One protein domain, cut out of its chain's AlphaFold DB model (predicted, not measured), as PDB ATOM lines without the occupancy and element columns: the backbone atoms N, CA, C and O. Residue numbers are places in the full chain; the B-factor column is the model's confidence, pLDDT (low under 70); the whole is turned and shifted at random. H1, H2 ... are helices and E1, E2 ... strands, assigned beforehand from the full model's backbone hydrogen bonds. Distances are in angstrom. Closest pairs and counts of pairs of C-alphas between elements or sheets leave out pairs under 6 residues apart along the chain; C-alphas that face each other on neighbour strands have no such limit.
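What this domain is: This is residues 158 to 189 and 198 to 213 of the 693 residues of the protein "Kinase-like domain-containing protein" of Ampelomyces quisqualis (UniProt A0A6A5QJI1). A long, narrow ribbon of two antiparallel strands, E1 and E2, makes the long axis, with helix H1 beside the end where E1 begins and E2 ends. The very short helix H2 follows E1 at the other end, and residues 208 to 213 make a curved tail after E2. The printed part has 48 residues, with two named helices and two named strands in the order H1, E1, H2, E2; the sheet order is E1 - E2, and the class is mixed, helices and strands. The whole is loose, with a radius of gyration of the C-alphas of 12.0 A, and spans 32 by 24 by 14 A.

How they stand to each other: H1, residues 161 to 170, comes closest to E1, residues 176 to 183, at the C-alphas of Glu 168 and Trp 176, 5.9 A apart. E1 bends by 54 degrees at residue 179. H2, residues 184 to 187, follows E1 by a tight link. E2, residues 201 to 207, is antiparallel to E1, at 153 degrees between directions; N 179 and O 204, 2.8 A, and N 202 and O 182, 2.8 A, are within hydrogen-bond range. The closest C-alphas of H2 and E2, those of Gln 184 and Ser 201, are 6.2 A apart. H1 and E2 are near each other, with 5 pairs of C-alphas within 10 A, while H1 and H2 are apart. In H1 every O i to N i+4 pair is within hydrogen-bond range; H2 is too short for such a pair, and its one O i to N i+3 pair is within range.

Where its parts are: H1 begins at C-alpha 161 (195.434, 164.143, 145.353) and is 14.2 A long. E1 measures 19.8 A, H2 4.9 A, and E2 19.5 A, ending at C-alpha 207 (190.394, 171.828, 159.800).

The domain as a whole: The two C-alphas farthest apart, those of Pro 198 and Asn 210, are 36.1 A apart. Residues 190 to 197 are not printed, and C-alphas 189 and 198 are 15.6 A apart across this cut. The links H1 to E1 and E1 to H2 are tight. The mean pLDDT of the printed part is 70.4, with values under 70 at residue 158 and residues 182 to 189, 198 to 201 and 208 to 212 of the model.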
ATOM      1  N   SER A 158     186.771 158.859 146.803       57.41
ATOM      2  CA  SER A 158     187.544 159.799 147.616       57.41
ATOM      3  C   SER A 158     188.208 160.845 146.703       57.41
ATOM      4  O   SER A 158     188.610 160.514 145.583       57.41
ATOM      5  N   PRO A 159     188.370 162.105 147.145       72.25
ATOM      6  CA  PRO A 159     188.976 163.134 146.322       72.25
ATOM      7  C   PRO A 159     190.408 162.752 145.945       72.25
ATOM      8  O   PRO A 159     191.229 162.339 146.777       72.25
ATOM      9  N   THR A 160     190.724 162.944 144.668       76.12
ATOM     10  CA  THR A 160     192.073 162.773 144.128       76.12
ATOM     11  C   THR A 160     193.076 163.637 144.894       76.12
ATOM     12  O   THR A 160     192.730 164.611 145.572       76.12
ATOM     13  N   ARG A 161     194.368 163.316 144.771       72.31
ATOM     14  CA  ARG A 161     195.434 164.143 145.353       72.31
ATOM     15  C   ARG A 161     195.351 165.604 144.885       72.31
ATOM     16  O   ARG A 161     195.512 166.497 145.707       72.31
ATOM     17  N   GLY A 162     195.053 165.835 143.603       75.44
ATOM     18  CA  GLY A 162     194.881 167.179 143.043       75.44
ATOM     19  C   GLY A 162     193.685 167.924 143.640       75.44
ATOM     20  O   GLY A 162     193.815 169.082 144.016       75.44
ATOM     21  N   GLN A 163     192.547 167.245 143.823       78.88
ATOM     22  CA  GLN A 163     191.369 167.834 144.476       78.88
ATOM     23  C   GLN A 163     191.631 168.181 145.946       78.88
ATOM     24  O   GLN A 163     191.196 169.228 146.413       78.88
ATOM     25  N   ARG A 164     192.368 167.336 146.682       79.19
ATOM     26  CA  ARG A 164     192.783 167.646 148.060       79.19
ATOM     27  C   ARG A 164     193.705 168.861 148.118       79.19
ATOM     28  O   ARG A 164     193.420 169.768 148.890       79.19
ATOM     29  N   ALA A 165     194.727 168.912 147.262       78.56
ATOM     30  CA  ALA A 165     195.637 170.054 147.185       78.56
ATOM     31  C   ALA A 165     194.901 171.356 146.826       78.56
ATOM     32  O   ALA A 165     195.138 172.381 147.455       78.56
ATOM     33  N   HIS A 166     193.952 171.303 145.885       81.94
ATOM     34  CA  HIS A 166     193.130 172.459 145.519       81.94
ATOM     35  C   HIS A 166     192.303 172.986 146.700       81.94
ATOM     36  O   HIS A 166     192.223 174.193 146.901       81.94
ATOM     37  N   VAL A 167     191.706 172.098 147.503       79.69
ATOM     38  CA  VAL A 167     190.949 172.502 148.700       79.69
ATOM     39  C   VAL A 167     191.872 173.087 149.774       79.69
ATOM     40  O   VAL A 167     191.524 174.099 150.376       79.69
ATOM     41  N   GLU A 168     193.046 172.494 150.003       79.69
ATOM     42  CA  GLU A 168     194.049 173.017 150.947       79.69
ATOM     43  C   GLU A 168     194.550 174.415 150.538       79.69
ATOM     44  O   GLU A 168     194.645 175.306 151.385       79.69
ATOM     45  N   GLU A 169     194.813 174.626 149.243       83.81
ATOM     46  CA  GLU A 169     195.206 175.917 148.666       83.81
ATOM     47  C   GLU A 169     194.077 176.949 148.777       83.81
ATOM     48  O   GLU A 169     194.287 178.046 149.295       83.81
ATOM     49  N   PHE A 170     192.860 176.580 148.365       86.94
ATOM     50  CA  PHE A 170     191.690 177.456 148.403       86.94
ATOM     51  C   PHE A 170     191.332 177.895 149.829       86.94
ATOM     52  O   PHE A 170     190.966 179.046 150.057       86.94
ATOM     53  N   LEU A 171     191.455 176.990 150.806       83.19
ATOM     54  CA  LEU A 171     191.182 177.279 152.215       83.19
ATOM     55  C   LEU A 171     192.397 177.863 152.961       83.19
ATOM     56  O   LEU A 171     192.309 178.112 154.168       83.19
ATOM     57  N   GLY A 172     193.518 178.089 152.263       80.94
ATOM     58  CA  GLY A 172     194.704 178.782 152.764       80.94
ATOM     59  C   GLY A 172     195.418 178.081 153.923       80.94
ATOM     60  O   GLY A 172     196.054 178.748 154.739       80.94
ATOM     61  N   SER A 173     195.274 176.759 154.067       74.25
ATOM     62  CA  SER A 173     195.868 176.022 155.186       74.25
ATOM     63  C   SER A 173     196.002 174.527 154.899       74.25
ATOM     64  O   SER A 173     195.049 173.859 154.504       74.25
ATOM     65  N   THR A 174     197.171 173.972 155.222       74.62
ATOM     66  CA  THR A 174     197.445 172.524 155.205       74.62
ATOM     67  C   THR A 174     196.743 171.756 156.331       74.62
ATOM     68  O   THR A 174     196.845 170.527 156.406       74.62
ATOM     69  N   ASP A 175     196.048 172.456 157.232       73.75
ATOM     70  CA  ASP A 175     195.340 171.860 158.366       73.75
ATOM     71  C   ASP A 175     194.019 171.208 157.933       73.75
ATOM     72  O   ASP A 175     193.423 170.456 158.700       73.75
ATOM     73  N   TRP A 176     193.525 171.484 156.724       78.94
ATOM     74  CA  TRP A 176     192.297 170.883 156.213       78.94
ATOM     75  C   TRP A 176     192.538 169.449 155.764       78.94
ATOM     76  O   TRP A 176     193.280 169.192 154.823       78.94
ATOM     77  N   LYS A 177     191.895 168.496 156.437       77.88
ATOM     78  CA  LYS A 177     191.984 167.072 156.117       77.88
ATOM     79  C   LYS A 177     190.659 166.586 155.562       77.88
ATOM     80  O   LYS A 177     189.604 166.871 156.126       77.88
ATOM     81  N   PHE A 178     190.722 165.851 154.455       79.69
ATOM     82  CA  PHE A 178     189.576 165.090 153.971       79.69
ATOM     83  C   PHE A 178     189.232 164.004 154.995       79.69
ATOM     84  O   PHE A 178     190.126 163.296 155.456       79.69
ATOM     85  N   VAL A 179     187.953 163.896 155.345       73.50
ATOM     86  CA  VAL A 179     187.454 162.940 156.341       73.50
ATOM     87  C   VAL A 179     186.703 161.809 155.657       73.50
ATOM     88  O   VAL A 179     187.120 160.659 155.740       73.50
ATOM     89  N   LYS A 180     185.598 162.130 154.978       71.62
ATOM     90  CA  LYS A 180     184.798 161.159 154.232       71.62
ATOM     91  C   LYS A 180     183.948 161.831 153.165       71.62
ATOM     92  O   LYS A 180     183.759 163.048 153.170       71.62
ATOM     93  N   VAL A 181     183.397 161.015 152.280       72.50
ATOM     94  CA  VAL A 181     182.308 161.422 151.397       72.50
ATOM     95  C   VAL A 181     180.995 161.300 152.177       72.50
ATOM     96  O   VAL A 181     180.710 160.255 152.751       72.50
ATOM     97  N   LEU A 182     180.220 162.380 152.241       65.25
ATOM     98  CA  LEU A 182     178.852 162.406 152.753       65.25
ATOM     99  C   LEU A 182     177.895 162.242 151.581       65.25
ATOM    100  O   LEU A 182     177.930 163.033 150.637       65.25
ATOM    101  N   TYR A 183     177.015 161.254 151.647       64.75
ATOM    102  CA  TYR A 183     176.002 161.072 150.616       64.75
ATOM    103  C   TYR A 183     174.720 161.789 150.995       64.75
ATOM    104  O   TYR A 183     174.285 161.755 152.143       64.75
ATOM    105  N   GLN A 184     174.069 162.397 150.008       61.94
ATOM    106  CA  GLN A 184     172.781 163.047 150.218       61.94
ATOM    107  C   GLN A 184     171.730 162.103 150.831       61.94
ATOM    108  O   GLN A 184     170.929 162.537 151.643       61.94
ATOM    109  N   THR A 185     171.785 160.798 150.551       56.00
ATOM    110  CA  THR A 185     170.924 159.792 151.197       56.00
ATOM    111  C   THR A 185     171.177 159.631 152.699       56.00
ATOM    112  O   THR A 185     170.240 159.329 153.425       56.00
ATOM    113  N   GLU A 186     172.409 159.849 153.176       55.56
ATOM    114  CA  GLU A 186     172.736 159.876 154.614       55.56
ATOM    115  C   GLU A 186     172.236 161.169 155.278       55.56
ATOM    116  O   GLU A 186     171.908 161.181 156.465       55.56
ATOM    117  N   LEU A 187     172.173 162.263 154.511       55.75
ATOM    118  CA  LEU A 187     171.709 163.574 154.972       55.75
ATOM    119  C   LEU A 187     170.175 163.690 154.958       55.75
ATOM    120  O   LEU A 187     169.597 164.311 155.846       55.75
ATOM    121  N   ASP A 188     169.513 163.057 153.989       58.69
ATOM    122  CA  ASP A 188     168.082 163.196 153.702       58.69
ATOM    123  C   ASP A 188     167.227 162.088 154.345       58.69
ATOM    124  O   ASP A 188     166.203 161.695 153.777       58.69
ATOM    125  N   ASN A 189     167.597 161.609 155.541       51.16
ATOM    126  CA  ASN A 189     166.909 160.528 156.277       51.16
ATOM    127  C   ASN A 189     165.374 160.709 156.444       51.16
ATOM    128  O   ASN A 189     164.694 159.764 156.836       51.16
ATOM    129  N   PRO A 198     170.109 162.567 141.057       48.41
ATOM    130  CA  PRO A 198     171.348 161.872 141.377       48.41
ATOM    131  C   PRO A 198     171.878 162.365 142.725       48.41
ATOM    132  O   PRO A 198     172.003 163.572 142.954       48.41
ATOM    133  N   SER A 199     172.160 161.420 143.619       54.75
ATOM    134  CA  SER A 199     172.656 161.658 144.971       54.75
ATOM    135  C   SER A 199     173.940 162.483 144.890       54.75
ATOM    136  O   SER A 199     174.980 161.971 144.476       54.75
ATOM    137  N   LYS A 200     173.895 163.770 145.250       57.31
ATOM    138  CA  LYS A 200     175.126 164.560 145.329       57.31
ATOM    139  C   LYS A 200     175.960 164.017 146.485       57.31
ATOM    140  O   LYS A 200     175.485 163.902 147.614       57.31
ATOM    141  N   SER A 201     177.202 163.667 146.194       64.38
ATOM    142  CA  SER A 201     178.217 163.363 147.194       64.38
ATOM    143  C   SER A 201     178.926 164.656 147.595       64.38
ATOM    144  O   SER A 201     179.345 165.429 146.733       64.38
ATOM    145  N   ILE A 202     179.070 164.897 148.894       73.81
ATOM    146  CA  ILE A 202     179.777 166.051 149.453       73.81
ATOM    147  C   ILE A 202     181.063 165.545 150.100       73.81
ATOM    148  O   ILE A 202     181.021 164.698 150.985       73.81
ATOM    149  N   ASN A 203     182.215 166.078 149.703       77.25
ATOM    150  CA  ASN A 203     183.472 165.770 150.381       77.25
ATOM    151  C   ASN A 203     183.557 166.569 151.685       77.25
ATOM    152  O   ASN A 203     183.614 167.799 151.656       77.25
ATOM    153  N   LEU A 204     183.581 165.880 152.825       78.88
ATOM    154  CA  LEU A 204     183.767 166.512 154.124       78.88
ATOM    155  C   LEU A 204     185.258 166.760 154.364       78.88
ATOM    156  O   LEU A 204     186.042 165.816 154.479       78.88
ATOM    157  N   TYR A 205     185.629 168.031 154.489       79.56
ATOM    158  CA  TYR A 205     186.944 168.460 154.959       79.56
ATOM    159  C   TYR A 205     186.808 169.092 156.339       79.56
ATOM    160  O   TYR A 205     185.878 169.856 156.593       79.56
ATOM    161  N   VAL A 206     187.749 168.795 157.229       74.81
ATOM    162  CA  VAL A 206     187.779 169.347 158.584       74.81
ATOM    163  C   VAL A 206     189.146 169.954 158.836       74.81
ATOM    164  O   VAL A 206     190.174 169.335 158.560       74.81
ATOM    165  N   ARG A 207     189.162 171.175 159.373       74.69
ATOM    166  CA  ARG A 207     190.394 171.828 159.800       74.69
ATOM    167  C   ARG A 207     190.860 171.214 161.108       74.69
ATOM    168  O   ARG A 207     190.246 171.408 162.156       74.69
ATOM    169  N   ASN A 208     191.957 170.484 161.043       66.31
ATOM    170  CA  ASN A 208     192.512 169.765 162.160       66.31
ATOM    171  C   ASN A 208     193.868 170.351 162.552       66.31
ATOM    172  O   ASN A 208     194.893 170.011 161.970       66.31
ATOM    173  N   VAL A 209     193.869 171.234 163.550       56.91
ATOM    174  CA  VAL A 209     195.102 171.910 163.971       56.91
ATOM    175  C   VAL A 209     195.955 171.005 164.875       56.91
ATOM    176  O   VAL A 209     197.164 171.160 164.840       56.91
ATOM    177  N   ASN A 210     195.366 170.079 165.664       57.78
ATOM    178  CA  ASN A 210     196.069 169.176 166.619       57.78
ATOM    179  C   ASN A 210     195.186 168.015 167.179       57.78
ATOM    180  O   ASN A 210     195.310 167.613 168.341       57.78
ATOM    181  N   GLY A 211     194.189 167.539 166.441       63.53
ATOM    182  CA  GLY A 211     193.187 166.562 166.889       63.53
ATOM    183  C   GLY A 211     193.279 165.206 166.190       63.53
ATOM    184  O   GLY A 211     193.926 165.062 165.160       63.53
ATOM    185  N   ILE A 212     192.589 164.213 166.742       67.12
ATOM    186  CA  ILE A 212     192.265 162.963 166.050       67.12
ATOM    187  C   ILE A 212     190.790 163.083 165.677       67.12
ATOM    188  O   ILE A 212     189.975 163.459 166.523       67.12
ATOM    189  N   ILE A 213     190.466 162.849 164.409       72.00
ATOM    190  CA  ILE A 213     189.086 162.829 163.921       72.00
ATOM    191  C   ILE A 213     188.704 161.364 163.776       72.00
ATOM    192  O   ILE A 213     189.371 160.627 163.054       72.00
TER     193      ILE A 213